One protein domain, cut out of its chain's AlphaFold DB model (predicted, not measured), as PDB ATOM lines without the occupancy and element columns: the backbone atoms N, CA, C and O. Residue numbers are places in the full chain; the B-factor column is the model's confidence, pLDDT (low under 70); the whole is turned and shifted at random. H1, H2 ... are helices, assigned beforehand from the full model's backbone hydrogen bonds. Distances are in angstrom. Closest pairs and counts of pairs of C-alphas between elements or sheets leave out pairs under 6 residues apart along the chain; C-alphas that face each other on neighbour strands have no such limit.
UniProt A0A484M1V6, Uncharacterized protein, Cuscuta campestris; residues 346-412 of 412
ATOM      1  N   LYS A 346     233.836 300.494 407.804       77.69
ATOM      2  CA  LYS A 346     235.176 300.168 408.297       77.69
ATOM      3  C   LYS A 346     236.226 300.123 407.180       77.69
ATOM      4  O   LYS A 346     237.326 300.619 407.373       77.69
ATOM      5  N   GLY A 347     235.896 299.569 406.014       76.81
ATOM      6  CA  GLY A 347     236.801 299.559 404.864       76.81
ATOM      7  C   GLY A 347     237.047 300.971 404.327       76.81
ATOM      8  O   GLY A 347     238.197 301.352 404.126       76.81
ATOM      9  N   ARG A 348     236.000 301.800 404.225       80.19
ATOM     10  CA  ARG A 348     236.139 303.213 403.842       80.19
ATOM     11  C   ARG A 348     237.037 303.987 404.807       80.19
ATOM     12  O   ARG A 348     237.960 304.649 404.347       80.19
ATOM     13  N   THR A 349     236.824 303.860 406.118       82.12
ATOM     14  CA  THR A 349     237.673 304.538 407.113       82.12
ATOM     15  C   THR A 349     239.126 304.088 407.016       82.12
ATOM     16  O   THR A 349     240.023 304.909 407.121       82.12
ATOM     17  N   MET A 350     239.375 302.804 406.738       83.69
ATOM     18  CA  MET A 350     240.740 302.307 406.563       83.69
ATOM     19  C   MET A 350     241.429 302.917 405.342       83.69
ATOM     20  O   MET A 350     242.600 303.279 405.429       83.69
ATOM     21  N   ILE A 351     240.718 303.056 404.222       83.38
ATOM     22  CA  ILE A 351     241.253 303.686 403.005       83.38
ATOM     23  C   ILE A 351     241.516 305.175 403.238       83.38
ATOM     24  O   ILE A 351     242.553 305.686 402.824       83.38
ATOM     25  N   GLU A 352     240.603 305.871 403.914       87.62
ATOM     26  CA  GLU A 352     240.768 307.285 404.257       87.62
ATOM     27  C   GLU A 352     241.946 307.505 405.207       87.62
ATOM     28  O   GLU A 352     242.758 308.399 404.970       87.62
ATOM     29  N   ASP A 353     242.080 306.682 406.246       85.94
ATOM     30  CA  ASP A 353     243.185 306.764 407.199       85.94
ATOM     31  C   ASP A 353     244.521 306.446 406.517       85.94
ATOM     32  O   ASP A 353     245.496 307.176 406.706       85.94
ATOM     33  N   LEU A 354     244.565 305.406 405.676       87.75
ATOM     34  CA  LEU A 354     245.764 305.037 404.926       87.75
ATOM     35  C   LEU A 354     246.163 306.131 403.929       87.75
ATOM     36  O   LEU A 354     247.318 306.550 403.911       87.75
ATOM     37  N   GLY A 355     245.213 306.647 403.148       88.56
ATOM     38  CA  GLY A 355     245.487 307.730 402.207       88.56
ATOM     39  C   GLY A 355     245.869 309.036 402.909       88.56
ATOM     40  O   GLY A 355     246.750 309.753 402.440       88.56
ATOM     41  N   SER A 356     245.281 309.322 404.075       88.12
ATOM     42  CA  SER A 356     245.672 310.464 404.913       88.12
ATOM     43  C   SER A 356     247.108 310.323 405.399       88.12
ATOM     44  O   SER A 356     247.884 311.270 405.307       88.12
ATOM     45  N   TYR A 357     247.466 309.134 405.878       89.00
ATOM     46  CA  TYR A 357     248.809 308.822 406.340       89.00
ATOM     47  C   TYR A 357     249.848 308.984 405.227       89.00
ATOM     48  O   TYR A 357     250.841 309.685 405.408       89.00
ATOM     49  N   GLU A 358     249.610 308.396 404.052       87.25
ATOM     50  CA  GLU A 358     250.518 308.517 402.907       87.25
ATOM     51  C   GLU A 358     250.671 309.971 402.455       87.25
ATOM     52  O   GLU A 358     251.786 310.445 402.219       87.25
ATOM     53  N   PHE A 359     249.561 310.710 402.392       88.50
ATOM     54  CA  PHE A 359     249.566 312.122 402.026       88.50
ATOM     55  C   PHE A 359     250.346 312.980 403.034       88.50
ATOM     56  O   PHE A 359     251.128 313.855 402.651       88.50
ATOM     57  N   GLN A 360     250.175 312.709 404.327       87.19
ATOM     58  CA  GLN A 360     250.923 313.354 405.401       87.19
ATOM     59  C   GLN A 360     252.417 313.027 405.306       87.19
ATOM     60  O   GLN A 360     253.241 313.940 405.258       87.19
ATOM     61  N   MET A 361     252.789 311.753 405.197       85.81
ATOM     62  CA  MET A 361     254.190 311.342 405.061       85.81
ATOM     63  C   MET A 361     254.856 311.943 403.816       85.81
ATOM     64  O   MET A 361     256.016 312.358 403.873       85.81
ATOM     65  N   GLY A 362     254.116 312.070 402.711       88.50
ATOM     66  CA  GLY A 362     254.569 312.774 401.513       88.50
ATOM     67  C   GLY A 362     254.926 314.235 401.797       88.50
ATOM     68  O   GLY A 362     256.033 314.676 401.485       88.50
ATOM     69  N   GLN A 363     254.037 314.967 402.469       87.94
ATOM     70  CA  GLN A 363     254.298 316.357 402.849       87.94
ATOM     71  C   GLN A 363     255.434 316.514 403.855       87.94
ATOM     72  O   GLN A 363     256.208 317.464 403.750       87.94
ATOM     73  N   MET A 364     255.555 315.601 404.819       88.31
ATOM     74  CA  MET A 364     256.678 315.582 405.764       88.31
ATOM     75  C   MET A 364     258.003 315.501 405.014       88.31
ATOM     76  O   MET A 364     258.906 316.304 405.244       88.31
ATOM     77  N   LYS A 365     258.096 314.565 404.065       90.56
ATOM     78  CA  LYS A 365     259.290 314.360 403.246       90.56
ATOM     79  C   LYS A 365     259.598 315.569 402.364       90.56
ATOM     80  O   LYS A 365     260.761 315.962 402.255       90.56
ATOM     81  N   GLU A 366     258.580 316.166 401.751       90.19
ATOM     82  CA  GLU A 366     258.735 317.376 400.942       90.19
ATOM     83  C   GLU A 366     259.259 318.544 401.792       90.19
ATOM     84  O   GLU A 366     260.290 319.128 401.455       90.19
ATOM     85  N   ARG A 367     258.642 318.808 402.953       91.44
ATOM     86  CA  ARG A 367     259.088 319.849 403.896       91.44
ATOM     87  C   ARG A 367     260.512 319.602 404.384       91.44
ATOM     88  O   ARG A 367     261.327 320.521 404.345       91.44
ATOM     89  N   ALA A 368     260.836 318.373 404.781       90.69
ATOM     90  CA  ALA A 368     262.185 317.993 405.197       90.69
ATOM     91  C   ALA A 368     263.222 318.261 404.099       90.69
ATOM     92  O   ALA A 368     264.305 318.783 404.370       90.69
ATOM     93  N   THR A 369     262.867 317.976 402.846       93.56
ATOM     94  CA  THR A 369     263.724 318.252 401.689       93.56
ATOM     95  C   THR A 369     263.927 319.756 401.498       93.56
ATOM     96  O   THR A 369     265.063 320.199 401.335       93.56
ATOM     97  N   THR A 370     262.862 320.560 401.577       92.88
ATOM     98  CA  THR A 370     262.953 322.025 401.459       92.88
ATOM     99  C   THR A 370     263.822 322.635 402.554       92.88
ATOM    100  O   THR A 370     264.709 323.431 402.252       92.88
ATOM    101  N   HIS A 371     263.614 322.242 403.813       92.50
ATOM    102  CA  HIS A 371     264.427 322.716 404.939       92.50
ATOM    103  C   HIS A 371     265.895 322.360 404.759       92.50
ATOM    104  O   HIS A 371     266.750 323.222 404.937       92.50
ATOM    105  N   LYS A 372     266.198 321.123 404.350       94.44
ATOM    106  CA  LYS A 372     267.576 320.691 404.099       94.44
ATOM    107  C   LYS A 372     268.248 321.553 403.027       94.44
ATOM    108  O   LYS A 372     269.334 322.075 403.257       94.44
ATOM    109  N   VAL A 373     267.584 321.754 401.888       95.94
ATOM    110  CA  VAL A 373     268.119 322.566 400.781       95.94
ATOM    111  C   VAL A 373     268.338 324.021 401.199       95.94
ATOM    112  O   VAL A 373     269.289 324.652 400.744       95.94
ATOM    113  N   LEU A 374     267.477 324.583 402.049       94.69
ATOM    114  CA  LEU A 374     267.635 325.959 402.522       94.69
ATOM    115  C   LEU A 374     268.733 326.086 403.580       94.69
ATOM    116  O   LEU A 374     269.527 327.017 403.487       94.69
ATOM    117  N   ALA A 375     268.845 325.127 404.499       93.06
ATOM    118  CA  ALA A 375     269.929 325.076 405.476       93.06
ATOM    119  C   ALA A 375     271.312 324.926 404.818       93.06
ATOM    120  O   ALA A 375     272.294 325.486 405.297       93.06
ATOM    121  N   GLU A 376     271.400 324.208 403.693       95.62
ATOM    122  CA  GLU A 376     272.635 324.103 402.901       95.62
ATOM    123  C   GLU A 376     273.015 325.422 402.208       95.62
ATOM    124  O   GLU A 376     274.194 325.678 401.960       95.62
ATOM    125  N   ARG A 377     272.030 326.267 401.876       95.81
ATOM    126  CA  ARG A 377     272.236 327.527 401.139       95.81
ATOM    127  C   ARG A 377     272.439 328.729 402.054       95.81
ATOM    128  O   ARG A 377     273.180 329.638 401.689       95.81
ATOM    129  N   ASP A 378     271.782 328.740 403.207       94.94
ATOM    130  CA  ASP A 378     271.874 329.787 404.215       94.94
ATOM    131  C   ASP A 378     272.208 329.170 405.578       94.94
ATOM    132  O   ASP A 378     271.387 328.511 406.209       94.94
ATOM    133  N   SER A 379     273.420 329.437 406.068       92.62
ATOM    134  CA  SER A 379     273.873 328.974 407.385       92.62
ATOM    135  C   SER A 379     273.088 329.578 408.556       92.62
ATOM    136  O   SER A 379     273.170 329.068 409.669       92.62
ATOM    137  N   SER A 380     272.371 330.681 408.326       94.38
ATOM    138  CA  SER A 380     271.477 331.325 409.294       94.38
ATOM    139  C   SER A 380     270.004 330.955 409.095       94.38
ATOM    140  O   SER A 380     269.130 331.582 409.697       94.38
ATOM    141  N   PHE A 381     269.730 329.931 408.276       93.44
ATOM    142  CA  PHE A 381     268.382 329.482 407.961       93.44
ATOM    143  C   PHE A 381     267.558 329.210 409.226       93.44
ATOM    144  O   PHE A 381     267.943 328.442 410.108       93.44
ATOM    145  N   ASN A 382     266.376 329.820 409.265       92.19
ATOM    146  CA  ASN A 382     265.336 329.569 410.247       92.19
ATOM    147  C   ASN A 382     263.992 329.501 409.515       92.19
ATOM    148  O   ASN A 382     263.593 330.458 408.850       92.19
ATOM    149  N   TYR A 383     263.279 328.388 409.658       90.19
ATOM    150  CA  TYR A 383     262.016 328.144 408.967       90.19
ATOM    151  C   TYR A 383     260.954 329.218 409.244       90.19
ATOM    152  O   TYR A 383     260.232 329.597 408.323       90.19
ATOM    153  N   GLU A 384     260.899 329.775 410.460       92.00
ATOM    154  CA  GLU A 384     259.917 330.808 410.810       92.00
ATOM    155  C   GLU A 384     260.187 332.124 410.062       92.00
ATOM    156  O   GLU A 384     259.251 332.767 409.583       92.00
ATOM    157  N   ALA A 385     261.459 332.487 409.864       91.88
ATOM    158  CA  ALA A 385     261.848 333.683 409.109       91.88
ATOM    159  C   ALA A 385     261.489 333.574 407.616       91.88
ATOM    160  O   ALA A 385     261.169 334.574 406.977       91.88
ATOM    161  N   TYR A 386     261.494 332.350 407.082       89.25
ATOM    162  CA  TYR A 386     261.084 332.042 405.711       89.25
ATOM    163  C   TYR A 386     259.571 331.796 405.575       89.25
ATOM    164  O   TYR A 386     259.097 331.498 404.479       89.25
ATOM    165  N   GLY A 387     258.801 331.909 406.666       91.56
ATOM    166  CA  GLY A 387     257.365 331.619 406.677       91.56
ATOM    167  C   GLY A 387     257.035 330.154 406.377       91.56
ATOM    168  O   GLY A 387     255.916 329.848 405.962       91.56
ATOM    169  N   LEU A 388     258.003 329.252 406.549       90.81
ATOM    170  CA  LEU A 388     257.822 327.824 406.340       90.81
ATOM    171  C   LEU A 388     257.192 327.178 407.567       90.81
ATOM    172  O   LEU A 388     257.328 327.642 408.699       90.81
ATOM    173  N   LEU A 389     256.509 326.065 407.324       87.25
ATOM    174  CA  LEU A 389     256.035 325.209 408.395       87.25
ATOM    175  C   LEU A 389     257.200 324.451 409.020       87.25
ATOM    176  O   LEU A 389     258.099 323.975 408.320       87.25
ATOM    177  N   GLU A 390     257.138 324.323 410.340       89.56
ATOM    178  CA  GLU A 390     258.008 323.437 411.100       89.56
ATOM    179  C   GLU A 390     257.852 321.998 410.600       89.56
ATOM    180  O   GLU A 390     256.759 321.590 410.188       89.56
ATOM    181  N   ILE A 391     258.951 321.246 410.609       88.06
ATOM    182  CA  ILE A 391     258.907 319.803 410.392       88.06
ATOM    183  C   ILE A 391     258.544 319.188 411.744       88.06
ATOM    184  O   ILE A 391     259.318 319.348 412.685       88.06
ATOM    185  N   PRO A 392     257.397 318.512 411.871       82.19
ATOM    186  CA  PRO A 392     257.075 317.778 413.084       82.19
ATOM    187  C   PRO A 392     258.179 316.762 413.409       82.19
ATOM    188  O   PRO A 392     258.611 316.012 412.535       82.19
ATOM    189  N   GLU A 393     258.629 316.746 414.665       74.38
ATOM    190  CA  GLU A 393     259.689 315.842 415.138       74.38
ATOM    191  C   GLU A 393     259.233 314.375 415.212       74.38
ATOM    192  O   GLU A 393     260.055 313.463 415.137       74.38
ATOM    193  N   GLU A 394     257.927 314.140 415.358       75.44
ATOM    194  CA  GLU A 394     257.344 312.805 415.465       75.44
ATOM    195  C   GLU A 394     257.072 312.219 414.070       75.44
ATOM    196  O   GLU A 394     256.257 312.737 413.299       75.44
ATOM    197  N   GLU A 395     257.762 311.120 413.746       71.88
ATOM    198  CA  GLU A 395     257.443 310.294 412.582       71.88
ATOM    199  C   GLU A 395     256.025 309.744 412.758       71.88
ATOM    200  O   GLU A 395     255.716 309.102 413.764       71.88
ATOM    201  N   HIS A 396     255.142 310.032 411.799       71.00
ATOM    202  CA  HIS A 396     253.752 309.622 411.922       71.00
ATOM    203  C   HIS A 396     253.692 308.092 411.963       71.00
ATOM    204  O   HIS A 396     254.294 307.409 411.136       71.00
ATOM    205  N   VAL A 397     252.960 307.542 412.930       78.19
ATOM    206  CA  VAL A 397     252.756 306.095 413.016       78.19
ATOM    207  C   VAL A 397     251.701 305.709 411.976       78.19
ATOM    208  O   VAL A 397     250.692 306.418 411.854       78.19
ATOM    209  N   PRO A 398     251.899 304.629 411.201       79.50
ATOM    210  CA  PRO A 398     250.871 304.152 410.293       79.50
ATOM    211  C   PRO A 398     249.591 303.815 411.077       79.50
ATOM    212  O   PRO A 398     249.671 303.262 412.176       79.50
ATOM    213  N   PRO A 399     248.404 304.123 410.523       75.81
ATOM    214  CA  PRO A 399     247.122 303.956 411.216       75.81
ATOM    215  C   PRO A 399     246.815 302.494 411.558       75.81
ATOM    216  O   PRO A 399     246.044 302.219 412.476       75.81
ATOM    217  N   PHE A 400     247.454 301.559 410.854       74.19
ATOM    218  CA  PHE A 400     247.393 300.131 411.126       74.19
ATOM    219  C   PHE A 400     248.821 299.606 411.284       74.19
ATOM    220  O   PHE A 400     249.672 299.904 410.437       74.19
ATOM    221  N   PRO A 401     249.124 298.827 412.338       64.69
ATOM    222  CA  PRO A 401     250.414 298.167 412.421       64.69
ATOM    223  C   PRO A 401     250.545 297.231 411.215       64.69
ATOM    224  O   PRO A 401     249.596 296.543 410.843       64.69
ATOM    225  N   LEU A 402     251.722 297.185 410.584       54.84
ATOM    226  CA  LEU A 402     251.957 296.370 409.379       54.84
ATOM    227  C   LEU A 402     251.641 294.871 409.590       54.84
ATOM    228  O   LEU A 402     251.420 294.138 408.630       54.84
ATOM    229  N   THR A 403     251.570 294.417 410.845       50.41
ATOM    230  CA  THR A 403     251.112 293.077 411.233       50.41
ATOM    231  C   THR A 403     249.615 292.845 411.005       50.41
ATOM    232  O   THR A 403     249.233 291.727 410.671       50.41
ATOM    233  N   ASP A 404     248.776 293.875 411.127       51.12
ATOM    234  CA  ASP A 404     247.321 293.766 410.949       51.12
ATOM    235  C   ASP A 404     246.924 293.726 409.472       51.12
ATOM    236  O   ASP A 404     245.914 293.119 409.133       51.12
ATOM    237  N   LEU A 405     247.749 294.280 408.576       51.09
ATOM    238  CA  LEU A 405     247.601 294.093 407.128       51.09
ATOM    239  C   LEU A 405     247.798 292.625 406.730       51.09
ATOM    240  O   LEU A 405     247.027 292.110 405.928       51.09
ATOM    241  N   ASN A 406     248.759 291.926 407.345       46.31
ATOM    242  CA  ASN A 406     248.910 290.478 407.169       46.31
ATOM    243  C   ASN A 406     247.726 289.699 407.750       46.31
ATOM    244  O   ASN A 406     247.328 288.698 407.171       46.31
ATOM    245  N   LEU A 407     247.145 290.155 408.864       42.56
ATOM    246  CA  LEU A 407     245.949 289.535 409.436       42.56
ATOM    247  C   LEU A 407     244.727 289.728 408.527       42.56
ATOM    248  O   LEU A 407     243.934 288.812 408.355       42.56
ATOM    249  N   LEU A 408     244.599 290.901 407.904       49.53
ATOM    250  CA  LEU A 408     243.561 291.197 406.917       49.53
ATOM    251  C   LEU A 408     243.749 290.351 405.657       49.53
ATOM    252  O   LEU A 408     242.774 289.824 405.142       49.53
ATOM    253  N   MET A 409     245.001 290.139 405.242       50.34
ATOM    254  CA  MET A 409     245.359 289.194 404.183       50.34
ATOM    255  C   MET A 409     245.128 287.719 404.561       50.34
ATOM    256  O   MET A 409     244.974 286.914 403.658       50.34
ATOM    257  N   GLN A 410     245.089 287.370 405.856       41.06
ATOM    258  CA  GLN A 410     244.771 286.026 406.381       41.06
ATOM    259  C   GLN A 410     243.269 285.780 406.608       41.06
ATOM    260  O   GLN A 410     242.863 284.646 406.859       41.06
ATOM    261  N   PHE A 411     242.442 286.830 406.593       40.34
ATOM    262  CA  PHE A 411     240.983 286.693 406.511       40.34
ATOM    263  C   PHE A 411     240.510 286.384 405.078       40.34
ATOM    264  O   PHE A 411     239.324 286.097 404.887       40.34
ATOM    265  N   PHE A 412     241.427 286.430 404.108       44.53
ATOM    266  CA  PHE A 412     241.297 285.869 402.763       44.53
ATOM    267  C   PHE A 412     242.058 284.545 402.688       44.53
ATOM    268  O   PHE A 412     241.688 283.742 401.804       44.53
TER     269      PHE A 412
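Overview. This is residues 346 to 412 of the 412 residues of an uncharacterized protein of Cuscuta campestris (UniProt A0A484M1V6). What shape does the model make? One long helix, H1, makes a rod; after it the chain folds back along H1 as an unnamed stretch, residues 378 to 401. Residues 401 to 412, of which 402 to 410 belong to the short helix H2, stick out. What is the make-up? The 67 printed residues hold H1, then H2, and no named strand: all helix, extended, radius of gyration of the C-alphas 17.1 A, spans 54 by 19 by 15 A.

Along the chain. Where is H1? It is residues 346 to 377, 46.6 A long, from C-alpha 346 at (235.176, 300.168, 408.297). Where is H2? It is residues 402 to 410, ending with C-alpha 410 at (244.771, 286.026, 406.381).

Arrangement. Do the helices meet? H1 and H2 are apart, with no C-alpha of one within 8 A of the other. Are their backbones well formed? In H1 every O i to N i+4 pair is within hydrogen-bond range; in H2, 4 of 5.

Size, cuts and confidence. How large is it? The C-alphas farthest apart, of Ser 380 and Phe 412, are 55.0 A apart. Is it continuous? The printed part has no cut; the link H1 to H2, 24 residues, is long. Where is confidence low? Residues 401 to 412 are under 70.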